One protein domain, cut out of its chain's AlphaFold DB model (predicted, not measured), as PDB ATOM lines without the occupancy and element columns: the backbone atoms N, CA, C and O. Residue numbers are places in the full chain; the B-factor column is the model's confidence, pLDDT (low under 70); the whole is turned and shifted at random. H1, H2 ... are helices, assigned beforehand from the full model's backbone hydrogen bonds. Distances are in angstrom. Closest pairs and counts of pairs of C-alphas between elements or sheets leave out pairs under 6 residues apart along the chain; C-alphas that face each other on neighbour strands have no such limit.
ATOM      1  N   PHE A 135      11.123 -74.208 -11.559       75.56
ATOM      2  CA  PHE A 135      10.971 -72.837 -11.058       75.56
ATOM      3  C   PHE A 135      12.045 -71.874 -11.572       75.56
ATOM      4  O   PHE A 135      11.734 -70.716 -11.836       75.56
ATOM      5  N   ALA A 136      13.281 -72.334 -11.768       75.50
ATOM      6  CA  ALA A 136      14.348 -71.519 -12.344       75.50
ATOM      7  C   ALA A 136      14.086 -71.227 -13.832       75.50
ATOM      8  O   ALA A 136      14.328 -70.116 -14.302       75.50
ATOM      9  N   GLU A 137      13.521 -72.189 -14.567       81.19
ATOM     10  CA  GLU A 137      13.055 -71.972 -15.937       81.19
ATOM     11  C   GLU A 137      11.885 -70.976 -15.979       81.19
ATOM     12  O   GLU A 137      11.876 -70.055 -16.799       81.19
ATOM     13  N   LYS A 138      10.912 -71.105 -15.066       86.75
ATOM     14  CA  LYS A 138       9.808 -70.141 -14.931       86.75
ATOM     15  C   LYS A 138      10.301 -68.744 -14.569       86.75
ATOM     16  O   LYS A 138       9.825 -67.784 -15.165       86.75
ATOM     17  N   GLY A 139      11.258 -68.634 -13.650       87.75
ATOM     18  CA  GLY A 139      11.876 -67.368 -13.258       87.75
ATOM     19  C   GLY A 139      12.578 -66.686 -14.429       87.75
ATOM     20  O   GLY A 139      12.360 -65.501 -14.652       87.75
ATOM     21  N   LEU A 140      13.331 -67.443 -15.236       87.00
ATOM     22  CA  LEU A 140      13.960 -66.920 -16.452       87.00
ATOM     23  C   LEU A 140      12.918 -66.400 -17.447       87.00
ATOM     24  O   LEU A 140      12.993 -65.250 -17.865       87.00
ATOM     25  N   LYS A 141      11.915 -67.221 -17.784       85.31
ATOM     26  CA  LYS A 141      10.849 -66.837 -18.726       85.31
ATOM     27  C   LYS A 141      10.067 -65.616 -18.240       85.31
ATOM     28  O   LYS A 141       9.664 -64.780 -19.047       85.31
ATOM     29  N   LEU A 142       9.830 -65.521 -16.930       86.50
ATOM     30  CA  LEU A 142       9.175 -64.370 -16.320       86.50
ATOM     31  C   LEU A 142      10.060 -63.122 -16.403       86.50
ATOM     32  O   LEU A 142       9.560 -62.079 -16.806       86.50
ATOM     33  N   GLY A 143      11.353 -63.236 -16.089       89.88
ATOM     34  CA  GLY A 143      12.321 -62.145 -16.227       89.88
ATOM     35  C   GLY A 143      12.375 -61.615 -17.658       89.88
ATOM     36  O   GLY A 143      12.118 -60.440 -17.884       89.88
ATOM     37  N   GLU A 144      12.543 -62.499 -18.643       90.56
ATOM     38  CA  GLU A 144      12.539 -62.141 -20.069       90.56
ATOM     39  C   GLU A 144      11.222 -61.486 -20.522       90.56
ATOM     40  O   GLU A 144      11.194 -60.637 -21.416       90.56
ATOM     41  N   LEU A 145      10.086 -61.890 -19.945       83.12
ATOM     42  CA  LEU A 145       8.804 -61.240 -20.203       83.12
ATOM     43  C   LEU A 145       8.757 -59.831 -19.602       83.12
ATOM     44  O   LEU A 145       8.285 -58.911 -20.270       83.12
ATOM     45  N   VAL A 146       9.215 -59.669 -18.362       86.38
ATOM     46  CA  VAL A 146       9.257 -58.374 -17.673       86.38
ATOM     47  C   VAL A 146      10.202 -57.421 -18.396       86.38
ATOM     48  O   VAL A 146       9.788 -56.304 -18.685       86.38
ATOM     49  N   ASP A 147      11.387 -57.870 -18.806       86.81
ATOM     50  CA  ASP A 147      12.350 -57.064 -19.563       86.81
ATOM     51  C   ASP A 147      11.764 -56.584 -20.893       86.81
ATOM     52  O   ASP A 147      11.844 -55.402 -21.225       86.81
ATOM     53  N   ARG A 148      11.090 -57.472 -21.639       82.94
ATOM     54  CA  ARG A 148      10.396 -57.087 -22.879       82.94
ATOM     55  C   ARG A 148       9.293 -56.068 -22.627       82.94
ATOM     56  O   ARG A 148       9.151 -55.129 -23.407       82.94
ATOM     57  N   LYS A 149       8.515 -56.230 -21.553       78.38
ATOM     58  CA  LYS A 149       7.477 -55.260 -21.175       78.38
ATOM     59  C   LYS A 149       8.088 -53.920 -20.781       78.38
ATOM     60  O   LYS A 149       7.605 -52.894 -21.241       78.38
ATOM     61  N   GLN A 150       9.158 -53.921 -19.995       81.25
ATOM     62  CA  GLN A 150       9.845 -52.706 -19.573       81.25
ATOM     63  C   GLN A 150      10.480 -51.982 -20.765       81.25
ATOM     64  O   GLN A 150      10.395 -50.763 -20.857       81.25
ATOM     65  N   ALA A 151      11.055 -52.716 -21.720       77.56
ATOM     66  CA  ALA A 151      11.584 -52.146 -22.955       77.56
ATOM     67  C   ALA A 151      10.477 -51.559 -23.849       77.56
ATOM     68  O   ALA A 151      10.666 -50.497 -24.435       77.56
ATOM     69  N   ALA A 152       9.323 -52.228 -23.941       69.56
ATOM     70  CA  ALA A 152       8.201 -51.784 -24.768       69.56
ATOM     71  C   ALA A 152       7.423 -50.607 -24.157       69.56
ATOM     72  O   ALA A 152       6.975 -49.726 -24.884       69.56
ATOM     73  N   TYR A 153       7.235 -50.595 -22.834       70.06
ATOM     74  CA  TYR A 153       6.337 -49.659 -22.152       70.06
ATOM     75  C   TYR A 153       7.057 -48.641 -21.255       70.06
ATOM     76  O   TYR A 153       6.447 -47.653 -20.827       70.06
ATOM     77  N   GLY A 154       8.355 -48.824 -21.010       80.62
ATOM     78  CA  GLY A 154       9.125 -48.046 -20.045       80.62
ATOM     79  C   GLY A 154       8.656 -48.274 -18.606       80.62
ATOM     80  O   GLY A 154       7.910 -49.203 -18.307       80.62
ATOM     81  N   ASP A 155       9.067 -47.379 -17.709       84.81
ATOM     82  CA  ASP A 155       8.645 -47.395 -16.306       84.81
ATOM     83  C   ASP A 155       7.231 -46.811 -16.134       84.81
ATOM     84  O   ASP A 155       7.045 -45.650 -15.751       84.81
ATOM     85  N   SER A 156       6.213 -47.598 -16.498       84.50
ATOM     86  CA  SER A 156       4.805 -47.192 -16.394       84.50
ATOM     87  C   SER A 156       4.377 -46.968 -14.943       84.50
ATOM     88  O   SER A 156       3.606 -46.050 -14.674       84.50
ATOM     89  N   ILE A 157       4.922 -47.738 -13.996       87.50
ATOM     90  CA  ILE A 157       4.589 -47.630 -12.571       87.50
ATOM     91  C   ILE A 157       5.057 -46.286 -12.015       87.50
ATOM     92  O   ILE A 157       4.257 -45.570 -11.407       87.50
ATOM     93  N   ALA A 158       6.316 -45.893 -12.246       89.44
ATOM     94  CA  ALA A 158       6.807 -44.613 -11.742       89.44
ATOM     95  C   ALA A 158       6.101 -43.423 -12.403       89.44
ATOM     96  O   ALA A 158       5.825 -42.428 -11.729       89.44
ATOM     97  N   LYS A 159       5.771 -43.514 -13.700       90.31
ATOM     98  CA  LYS A 159       4.982 -42.484 -14.397       90.31
ATOM     99  C   LYS A 159       3.590 -42.340 -13.784       90.31
ATOM    100  O   LYS A 159       3.211 -41.229 -13.418       90.31
ATOM    101  N   THR A 160       2.871 -43.449 -13.602       93.81
ATOM    102  CA  THR A 160       1.541 -43.448 -12.976       93.81
ATOM    103  C   THR A 160       1.599 -42.911 -11.551       93.81
ATOM    104  O   THR A 160       0.780 -42.075 -11.188       93.81
ATOM    105  N   SER A 161       2.595 -43.317 -10.757       93.81
ATOM    106  CA  SER A 161       2.775 -42.809  -9.393       93.81
ATOM    107  C   SER A 161       2.978 -41.291  -9.366       93.81
ATOM    108  O   SER A 161       2.343 -40.611  -8.564       93.81
ATOM    109  N   LYS A 162       3.808 -40.740 -10.262       94.81
ATOM    110  CA  LYS A 162       4.022 -39.287 -10.365       94.81
ATOM    111  C   LYS A 162       2.740 -38.542 -10.736       94.81
ATOM    112  O   LYS A 162       2.426 -37.556 -10.085       94.81
ATOM    113  N   LEU A 163       1.992 -39.022 -11.732       95.31
ATOM    114  CA  LEU A 163       0.712 -38.418 -12.125       95.31
ATOM    115  C   LEU A 163      -0.322 -38.467 -10.997       95.31
ATOM    116  O   LEU A 163      -0.958 -37.461 -10.708       95.31
ATOM    117  N   MET A 164      -0.456 -39.612 -10.323       95.88
ATOM    118  CA  MET A 164      -1.402 -39.743  -9.214       95.88
ATOM    119  C   MET A 164      -1.062 -38.816  -8.049       95.88
ATOM    120  O   MET A 164      -1.973 -38.276  -7.436       95.88
ATOM    121  N   LYS A 165       0.226 -38.590  -7.764       95.12
ATOM    122  CA  LYS A 165       0.643 -37.621  -6.741       95.12
ATOM    123  C   LYS A 165       0.235 -36.192  -7.087       95.12
ATOM    124  O   LYS A 165      -0.170 -35.479  -6.186       95.12
ATOM    125  N   VAL A 166       0.285 -35.809  -8.365       96.12
ATOM    126  CA  VAL A 166      -0.219 -34.501  -8.817       96.12
ATOM    127  C   VAL A 166      -1.730 -34.403  -8.601       96.12
ATOM    128  O   VAL A 166      -2.207 -33.417  -8.066       96.12
ATOM    129  N   TYR A 167      -2.501 -35.437  -8.948       95.50
ATOM    130  CA  TYR A 167      -3.957 -35.414  -8.738       95.50
ATOM    131  C   TYR A 167      -4.382 -35.435  -7.268       95.50
ATOM    132  O   TYR A 167      -5.496 -35.028  -6.953       95.50
ATOM    133  N   LEU A 168      -3.531 -35.958  -6.387       96.06
ATOM    134  CA  LEU A 168      -3.830 -36.125  -4.969       96.06
ATOM    135  C   LEU A 168      -3.154 -35.079  -4.075       96.06
ATOM    136  O   LEU A 168      -3.232 -35.215  -2.857       96.06
ATOM    137  N   GLU A 169      -2.504 -34.062  -4.647       96.00
ATOM    138  CA  GLU A 169      -1.715 -33.076  -3.892       96.00
ATOM    139  C   GLU A 169      -2.549 -32.340  -2.831       96.00
ATOM    140  O   GLU A 169      -2.121 -32.212  -1.686       96.00
ATOM    141  N   ASP A 170      -3.796 -31.992  -3.154       95.19
ATOM    142  CA  ASP A 170      -4.720 -31.321  -2.230       95.19
ATOM    143  C   ASP A 170      -5.246 -32.230  -1.101       95.19
ATOM    144  O   ASP A 170      -5.881 -31.757  -0.158       95.19
ATOM    145  N   TYR A 171      -5.003 -33.543  -1.186       96.19
ATOM    146  CA  TYR A 171      -5.418 -34.537  -0.189       96.19
ATOM    147  C   TYR A 171      -4.266 -34.986   0.720       96.19
ATOM    148  O   TYR A 171      -4.448 -35.893   1.537       96.19
ATOM    149  N   GLU A 172      -3.076 -34.399   0.580       96.38
ATOM    150  CA  GLU A 172      -1.916 -34.700   1.417       96.38
ATOM    151  C   GLU A 172      -2.097 -34.130   2.835       96.38
ATOM    152  O   GLU A 172      -2.401 -32.953   3.038       96.38
ATOM    153  N   TYR A 173      -1.916 -34.978   3.848       96.06
ATOM    154  CA  TYR A 173      -2.000 -34.612   5.259       96.06
ATOM    155  C   TYR A 173      -0.839 -35.249   6.028       96.06
ATOM    156  O   TYR A 173      -0.928 -36.380   6.512       96.06
ATOM    157  N   GLY A 174       0.274 -34.519   6.132       94.12
ATOM    158  CA  GLY A 174       1.525 -35.071   6.657       94.12
ATOM    159  C   GLY A 174       2.028 -36.206   5.763       94.12
ATOM    160  O   GLY A 174       2.080 -36.052   4.552       94.12
ATOM    161  N   ASP A 175       2.338 -37.362   6.352       94.38
ATOM    162  CA  ASP A 175       2.852 -38.532   5.620       94.38
ATOM    163  C   ASP A 175       1.742 -39.452   5.059       94.38
ATOM    164  O   ASP A 175       1.990 -40.615   4.734       94.38
ATOM    165  N   THR A 176       0.492 -38.976   4.986       94.75
ATOM    166  CA  THR A 176      -0.652 -39.754   4.485       94.75
ATOM    167  C   THR A 176      -1.512 -38.949   3.515       94.75
ATOM    168  O   THR A 176      -1.415 -37.729   3.438       94.75
ATOM    169  N   TYR A 177      -2.399 -39.641   2.801       96.00
ATOM    170  CA  TYR A 177      -3.469 -39.028   2.020       96.00
ATOM    171  C   TYR A 177      -4.802 -39.227   2.740       96.00
ATOM    172  O   TYR A 177      -5.098 -40.331   3.207       96.00
ATOM    173  N   VAL A 178      -5.612 -38.174   2.828       96.50
ATOM    174  CA  VAL A 178      -6.955 -38.212   3.419       96.50
ATOM    175  C   VAL A 178      -7.945 -37.679   2.396       96.50
ATOM    176  O   VAL A 178      -7.917 -36.503   2.055       96.50
ATOM    177  N   PHE A 179      -8.843 -38.538   1.915       96.31
ATOM    178  CA  PHE A 179      -9.835 -38.186   0.901       96.31
ATOM    179  C   PHE A 179     -11.210 -38.811   1.187       96.31
ATOM    180  O   PHE A 179     -11.292 -39.814   1.905       96.31
ATOM    181  N   PRO A 180     -12.300 -38.243   0.634       94.56
ATOM    182  CA  PRO A 180     -13.640 -38.807   0.751       94.56
ATOM    183  C   PRO A 180     -13.726 -40.208   0.143       94.56
ATOM    184  O   PRO A 180     -13.050 -40.514  -0.841       94.56
ATOM    185  N   LYS A 181     -14.600 -41.056   0.689       94.31
ATOM    186  CA  LYS A 181     -14.769 -42.441   0.223       94.31
ATOM    187  C   LYS A 181     -15.167 -42.499  -1.254       94.31
ATOM    188  O   LYS A 181     -14.735 -43.394  -1.971       94.31
ATOM    189  N   GLU A 182     -15.949 -41.527  -1.703       90.62
ATOM    190  CA  GLU A 182     -16.434 -41.371  -3.072       90.62
ATOM    191  C   GLU A 182     -15.278 -41.207  -4.071       90.62
ATOM    192  O   GLU A 182     -15.386 -41.627  -5.220       90.62
ATOM    193  N   LEU A 183     -14.137 -40.656  -3.634       93.56
ATOM    194  CA  LEU A 183     -12.967 -40.477  -4.490       93.56
ATOM    195  C   LEU A 183     -12.267 -41.806  -4.818       93.56
ATOM    196  O   LEU A 183     -11.559 -41.885  -5.820       93.56
ATOM    197  N   LEU A 184     -12.471 -42.860  -4.021       94.12
ATOM    198  CA  LEU A 184     -11.754 -44.127  -4.184       94.12
ATOM    199  C   LEU A 184     -12.008 -44.757  -5.558       94.12
ATOM    200  O   LEU A 184     -11.064 -45.111  -6.263       94.12
ATOM    201  N   ASP A 185     -13.269 -44.857  -5.965       93.06
ATOM    202  CA  ASP A 185     -13.627 -45.474  -7.244       93.06
ATOM    203  C   ASP A 185     -13.134 -44.626  -8.427       93.06
ATOM    204  O   ASP A 185     -12.676 -45.158  -9.442       93.06
ATOM    205  N   HIS A 186     -13.141 -43.297  -8.272       93.94
ATOM    206  CA  HIS A 186     -12.563 -42.386  -9.255       93.94
ATOM    207  C   HIS A 186     -11.051 -42.588  -9.388       93.94
ATOM    208  O   HIS A 186     -10.563 -42.681 -10.512       93.94
ATOM    209  N   ILE A 187     -10.318 -42.733  -8.278       95.50
ATOM    210  CA  ILE A 187      -8.879 -43.039  -8.282       95.50
ATOM    211  C   ILE A 187      -8.608 -44.331  -9.060       95.50
ATOM    212  O   ILE A 187      -7.740 -44.351  -9.935       95.50
ATOM    213  N   LEU A 188      -9.366 -45.397  -8.794       95.06
ATOM    214  CA  LEU A 188      -9.190 -46.684  -9.474       95.06
ATOM    215  C   LEU A 188      -9.425 -46.568 -10.986       95.06
ATOM    216  O   LEU A 188      -8.666 -47.131 -11.778       95.06
ATOM    217  N   LEU A 189     -10.431 -45.796 -11.394       95.12
ATOM    218  CA  LEU A 189     -10.723 -45.544 -12.801       95.12
ATOM    219  C   LEU A 189      -9.628 -44.698 -13.473       95.12
ATOM    220  O   LEU A 189      -9.203 -45.022 -14.583       95.12
ATOM    221  N   GLN A 190      -9.111 -43.671 -12.789       95.69
ATOM    222  CA  GLN A 190      -8.000 -42.859 -13.297       95.69
ATOM    223  C   GLN A 190      -6.732 -43.692 -13.495       95.69
ATOM    224  O   GLN A 190      -6.086 -43.567 -14.532       95.69
ATOM    225  N   VAL A 191      -6.402 -44.606 -12.577       95.75
ATOM    226  CA  VAL A 191      -5.246 -45.509 -12.739       95.75
ATOM    227  C   VAL A 191      -5.364 -46.347 -14.018       95.75
ATOM    228  O   VAL A 191      -4.374 -46.527 -14.728       95.75
ATOM    229  N   ARG A 192      -6.572 -46.812 -14.366       94.88
ATOM    230  CA  ARG A 192      -6.826 -47.548 -15.619       94.88
ATOM    231  C   ARG A 192      -6.678 -46.664 -16.856       94.88
ATOM    232  O   ARG A 192      -6.123 -47.112 -17.854       94.88
ATOM    233  N   ILE A 193      -7.139 -45.416 -16.793       95.50
ATOM    234  CA  ILE A 193      -6.980 -44.447 -17.887       95.50
ATOM    235  C   ILE A 193      -5.494 -44.122 -18.101       95.50
ATOM    236  O   ILE A 193      -5.019 -44.169 -19.236       95.50
ATOM    237  N   ILE A 194      -4.742 -43.865 -17.027       95.19
ATOM    238  CA  ILE A 194      -3.302 -43.573 -17.089       95.19
ATOM    239  C   ILE A 194      -2.519 -44.768 -17.650       95.19
ATOM    240  O   ILE A 194      -1.607 -44.579 -18.452       95.19
ATOM    241  N   ASP A 195      -2.880 -46.004 -17.290       91.56
ATOM    242  CA  ASP A 195      -2.283 -47.215 -17.874       91.56
ATOM    243  C   ASP A 195      -2.418 -47.238 -19.407       91.56
ATOM    244  O   ASP A 195      -1.436 -47.439 -20.130       91.56
ATOM    245  N   LYS A 196      -3.609 -46.919 -19.924       90.69
ATOM    246  CA  LYS A 196      -3.859 -46.844 -21.371       90.69
ATOM    247  C   LYS A 196      -3.142 -45.668 -22.033       90.69
ATOM    248  O   LYS A 196      -2.592 -45.833 -23.120       90.69
ATOM    249  N   GLN A 197      -3.051 -44.518 -21.365       92.06
ATOM    250  CA  GLN A 197      -2.236 -43.391 -21.830       92.06
ATOM    251  C   GLN A 197      -0.754 -43.774 -21.923       92.06
ATOM    252  O   GLN A 197      -0.126 -43.539 -22.954       92.06
ATOM    253  N   ASN A 198      -0.200 -44.428 -20.899       90.50
ATOM    254  CA  ASN A 198       1.176 -44.924 -20.925       90.50
ATOM    255  C   ASN A 198       1.409 -45.863 -22.114       90.50
ATOM    256  O   ASN A 198       2.436 -45.751 -22.781       90.50
ATOM    257  N   ARG A 199       0.451 -46.745 -22.426       86.12
ATOM    258  CA  ARG A 199       0.529 -47.625 -23.600       86.12
ATOM    259  C   ARG A 199       0.591 -46.839 -24.911       86.12
ATOM    260  O   ARG A 199       1.436 -47.150 -25.745       86.12
ATOM    261  N   LEU A 200      -0.246 -45.810 -25.068       87.50
ATOM    262  CA  LEU A 200      -0.245 -44.934 -26.246       87.50
ATOM    263  C   LEU A 200       1.091 -44.200 -26.415       87.50
ATOM    264  O   LEU A 200       1.637 -44.165 -27.514       87.50
ATOM    265  N   PHE A 201       1.643 -43.645 -25.333       88.38
ATOM    266  CA  PHE A 201       2.904 -42.903 -25.400       88.38
ATOM    267  C   PHE A 201       4.120 -43.802 -25.617       88.38
ATOM    268  O   PHE A 201       5.064 -43.398 -26.293       88.38
ATOM    269  N   SER A 202       4.113 -45.009 -25.054       84.12
ATOM    270  CA  SER A 202       5.233 -45.936 -25.199       84.12
ATOM    271  C   SER A 202       5.175 -46.748 -26.497       84.12
ATOM    272  O   SER A 202       6.215 -47.153 -27.007       84.12
ATOM    273  N   ASN A 203       3.987 -46.938 -27.079       81.12
ATOM    274  CA  ASN A 203       3.817 -47.569 -28.383       81.12
ATOM    275  C   ASN A 203       2.779 -46.821 -29.253       81.12
ATOM    276  O   ASN A 203       1.643 -47.276 -29.418       81.12
ATOM    277  N   PRO A 204       3.171 -45.688 -29.866       76.38
ATOM    278  CA  PRO A 204       2.257 -44.820 -30.614       76.38
ATOM    279  C   PRO A 204       1.762 -45.421 -31.936       76.38
ATOM    280  O   PRO A 204       0.859 -44.869 -32.557       76.38
ATOM    281  N   LYS A 205       2.336 -46.544 -32.391       74.06
ATOM    282  CA  LYS A 205       1.907 -47.241 -33.615       74.06
ATOM    283  C   LYS A 205       0.700 -48.162 -33.403       74.06
ATOM    284  O   LYS A 205       0.242 -48.767 -34.368       74.06
ATOM    285  N   GLY A 206       0.181 -48.257 -32.181       63.50
ATOM    286  CA  GLY A 206      -0.946 -49.126 -31.861       63.50
ATOM    287  C   GLY A 206      -0.524 -50.492 -31.317       63.50
ATOM    288  O   GLY A 206       0.652 -50.828 -31.200       63.50
ATOM    289  N   ASP A 207      -1.522 -51.264 -30.916       59.59
ATOM    290  CA  ASP A 207      -1.527 -52.001 -29.658       59.59
ATOM    291  C   ASP A 207      -0.653 -53.265 -29.527       59.59
ATOM    292  O   ASP A 207      -0.352 -53.588 -28.401       59.59
ATOM    293  N   LEU A 208      -0.138 -53.967 -30.536       56.84
ATOM    294  CA  LEU A 208       0.432 -55.345 -30.425       56.84
ATOM    295  C   LEU A 208      -0.579 -56.467 -30.095       56.84
ATOM    296  O   LEU A 208      -0.244 -57.617 -30.370       56.84
ATOM    297  N   MET A 209      -1.765 -56.191 -29.534       56.78
ATOM    298  CA  MET A 209      -2.764 -57.201 -29.122       56.78
ATOM    299  C   MET A 209      -4.202 -56.910 -29.625       56.78
ATOM    300  O   MET A 209      -5.154 -57.355 -28.996       56.78
ATOM    301  N   ASP A 210      -4.377 -56.187 -30.741       66.44
ATOM    302  CA  ASP A 210      -5.680 -55.898 -31.396       66.44
ATOM    303  C   ASP A 210      -6.740 -55.133 -30.564       66.44
ATOM    304  O   ASP A 210      -7.881 -54.979 -31.001       66.44
ATOM    305  N   GLU A 211      -6.385 -54.577 -29.405       70.94
ATOM    306  CA  GLU A 211      -7.258 -53.675 -28.634       70.94
ATOM    307  C   GLU A 211      -6.988 -52.197 -28.981       70.94
ATOM    308  O   GLU A 211      -5.889 -51.827 -29.387       70.94
ATOM    309  N   SER A 212      -7.979 -51.314 -28.825       86.06
ATOM    310  CA  SER A 212      -7.802 -49.860 -28.973       86.06
ATOM    311  C   SER A 212      -7.723 -49.201 -27.589       86.06
ATOM    312  O   SER A 212      -8.738 -49.134 -26.891       86.06
ATOM    313  N   PRO A 213      -6.568 -48.638 -27.175       89.88
ATOM    314  CA  PRO A 213      -6.472 -47.930 -25.897       89.88
ATOM    315  C   PRO A 213      -7.430 -46.734 -25.782       89.88
ATOM    316  O   PRO A 213      -7.833 -46.378 -24.678       89.88
ATOM    317  N   TYR A 214      -7.805 -46.107 -26.902       92.19
ATOM    318  CA  TYR A 214      -8.800 -45.032 -26.909       92.19
ATOM    319  C   TYR A 214     -10.223 -45.547 -26.672       92.19
ATOM    320  O   TYR A 214     -11.001 -44.867 -25.997       92.19
ATOM    321  N   ASP A 215     -10.556 -46.742 -27.162       91.69
ATOM    322  CA  ASP A 215     -11.864 -47.358 -26.919       91.69
ATOM    323  C   ASP A 215     -11.991 -47.746 -25.444       91.69
ATOM    324  O   ASP A 215     -13.017 -47.471 -24.822       91.69
ATOM    325  N   ASP A 216     -10.915 -48.271 -24.848       92.12
ATOM    326  CA  ASP A 216     -10.837 -48.521 -23.407       92.12
ATOM    327  C   ASP A 216     -11.054 -47.238 -22.593       92.12
ATOM    328  O   ASP A 216     -11.885 -47.211 -21.685       92.12
ATOM    329  N   ILE A 217     -10.331 -46.157 -22.921       95.06
ATOM    330  CA  ILE A 217     -10.473 -44.852 -22.250       95.06
ATOM    331  C   ILE A 217     -11.911 -44.334 -22.374       95.06
ATOM    332  O   ILE A 217     -12.482 -43.859 -21.391       95.06
ATOM    333  N   SER A 218     -12.516 -44.468 -23.555       95.38
ATOM    334  CA  SER A 218     -13.910 -44.081 -23.794       95.38
ATOM    335  C   SER A 218     -14.873 -44.912 -22.941       95.38
ATOM    336  O   SER A 218     -15.772 -44.362 -22.300       95.38
ATOM    337  N   GLY A 219     -14.649 -46.226 -22.857       94.56
ATOM    338  CA  GLY A 219     -15.390 -47.140 -21.989       94.56
ATOM    339  C   GLY A 219     -15.294 -46.761 -20.513       94.56
ATOM    340  O   GLY A 219     -16.315 -46.679 -19.828       94.56
ATOM    341  N   TYR A 220     -14.092 -46.446 -20.027       95.44
ATOM    342  CA  TYR A 220     -13.890 -45.959 -18.664       95.44
ATOM    343  C   TYR A 220     -14.612 -44.629 -18.424       95.44
ATOM    344  O   TYR A 220     -15.258 -44.480 -17.390       95.44
ATOM    345  N   GLY A 221     -14.606 -43.705 -19.388       93.31
ATOM    346  CA  GLY A 221     -15.384 -42.465 -19.313       93.31
ATOM    347  C   GLY A 221     -16.886 -42.711 -19.127       93.31
ATOM    348  O   GLY A 221     -17.509 -42.101 -18.258       93.31
ATOM    349  N   MET A 222     -17.464 -43.657 -19.877       94.81
ATOM    350  CA  MET A 222     -18.875 -44.043 -19.722       94.81
ATOM    351  C   MET A 222     -19.166 -44.657 -18.345       94.81
ATOM    352  O   MET A 222     -20.182 -44.335 -17.726       94.81
ATOM    353  N   LEU A 223     -18.274 -45.518 -17.844       93.31
ATOM    354  CA  LEU A 223     -18.401 -46.103 -16.507       93.31
ATOM    355  C   LEU A 223     -18.342 -45.029 -15.413       93.31
ATOM    356  O   LEU A 223     -19.182 -45.033 -14.517       93.31
ATOM    357  N   GLY A 224     -17.422 -44.067 -15.528       91.88
ATOM    358  CA  GLY A 224     -17.334 -42.923 -14.619       91.88
ATOM    359  C   GLY A 224     -18.595 -42.054 -14.640       91.88
ATOM    360  O   GLY A 224     -19.109 -41.686 -13.586       91.88
ATOM    361  N   GLY A 225     -19.153 -41.796 -15.827       90.12
ATOM    362  CA  GLY A 225     -20.421 -41.075 -15.971       90.12
ATOM    363  C   GLY A 225     -21.599 -41.790 -15.301       90.12
ATOM    364  O   GLY A 225     -22.456 -41.145 -14.699       90.12
ATOM    365  N   ARG A 226     -21.627 -43.129 -15.334       89.88
ATOM    366  CA  ARG A 226     -22.642 -43.920 -14.624       89.88
ATOM    367  C   ARG A 226     -22.546 -43.753 -13.107       89.88
ATOM    368  O   ARG A 226     -23.589 -43.680 -12.471       89.88
ATOM    369  N   MET A 227     -21.339 -43.671 -12.547       85.12
ATOM    370  CA  MET A 227     -21.130 -43.541 -11.097       85.12
ATOM    371  C   MET A 227     -21.722 -42.243 -10.534       85.12
ATOM    372  O   MET A 227     -22.353 -42.267  -9.481       85.12
ATOM    373  N   GLY A 228     -21.575 -41.126 -11.259       68.06
ATOM    374  CA  GLY A 228     -22.118 -39.826 -10.847       68.06
ATOM    375  C   GLY A 228     -23.644 -39.711 -10.954       68.06
ATOM    376  O   GLY A 228     -24.241 -38.888 -10.268       68.06
ATOM    377  N   ASN A 229     -24.277 -40.556 -11.774       60.38
ATOM    378  CA  ASN A 229     -25.728 -40.566 -12.005       60.38
ATOM    379  C   ASN A 229     -26.496 -41.527 -11.080       60.38
ATOM    380  O   ASN A 229     -27.703 -41.692 -11.236       60.38
ATOM    381  N   THR A 230     -25.808 -42.196 -10.152       56.94
ATOM    382  CA  THR A 230     -26.409 -43.109  -9.162       56.94
ATOM    383  C   THR A 230     -26.702 -42.457  -7.805       56.94
ATOM    384  O   THR A 230     -27.029 -43.178  -6.864       56.94
TER     385      THR A 230
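This is residues 135 to 230 of the 231 residues of an uncharacterized protein of Bacillus sp. T33-2 (UniProt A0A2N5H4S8). Three helices make a thin slab, with H3 in the middle, H4 folded back side by side with it as a helical hairpin, and H2 crossing H3 at a slant on the other side. From one end of this slab a fourth helix, H1, sticks out as an arm with its residues 135 to 149. The long link between H2 and H3 holds a small turn, where residues 172 to 173 pair with residues 176 to 177. The printed part has 96 residues with four named helices, H1, H2, H3 and H4 in that order, and no named strand; its class is all helix. It is loose, with a radius of gyration of the C-alphas of 16.7 A, and the C-alphas span 46 by 35 by 25 A.

H1, residues 135 to 153, touches H3, residues 183 to 202, with residues 152 to 153 alone; the closest C-alphas are those of Tyr 153 and Ser 202, 4.9 A apart. Their lines are about perpendicular, at 81 degrees. H1 and H2, residues 156 to 167, meet only through their link. H2 touches H3 at residues 191 to 198 of H3 alone; the closest C-alphas are those of Ser 156 and Asn 198, 6.2 A apart. These two helices run opposite ways at a steep tilt of 47 degrees. H3 is the hub, touching the three other helices. H3 and H4, residues 213 to 228, form a helical hairpin and run opposite ways at a shallow tilt of 12 degrees. Their closest C-alphas are those of Lys 196 and Pro 213, 5.3 A apart. H4 is apart from H1 and from H2. In H1, H2, H3 and H4 every O i to N i+4 pair is within hydrogen-bond range.

H1 begins at C-alpha 135, at (10.971, -72.837, -11.058), and is 26.1 A long from first to last C-alpha. H2 has 12 residues and is 16.6 A long. H3, the longest helix with 20 residues, begins at C-alpha 183, at (-12.967, -40.477, -4.490), and is 28.1 A long. H4 is 23.2 A long and ends at C-alpha 228, at (-22.118, -39.826, -10.847).

The C-alphas of Ala 136 and Asn 229 are the two farthest apart, at 50.6 A. Without residues 135 to 149, which stand free, the body spans 40 by 32 by 13 A. The printed part has no cut. The link from H1 to H2 is tight, that from H3 to H4 is short, and that from H2 to H3, with 15 residues, is long. The mean pLDDT of the printed part is 87.3; residue 152, residues 206 to 210 and residues 228 to 230 are under 70.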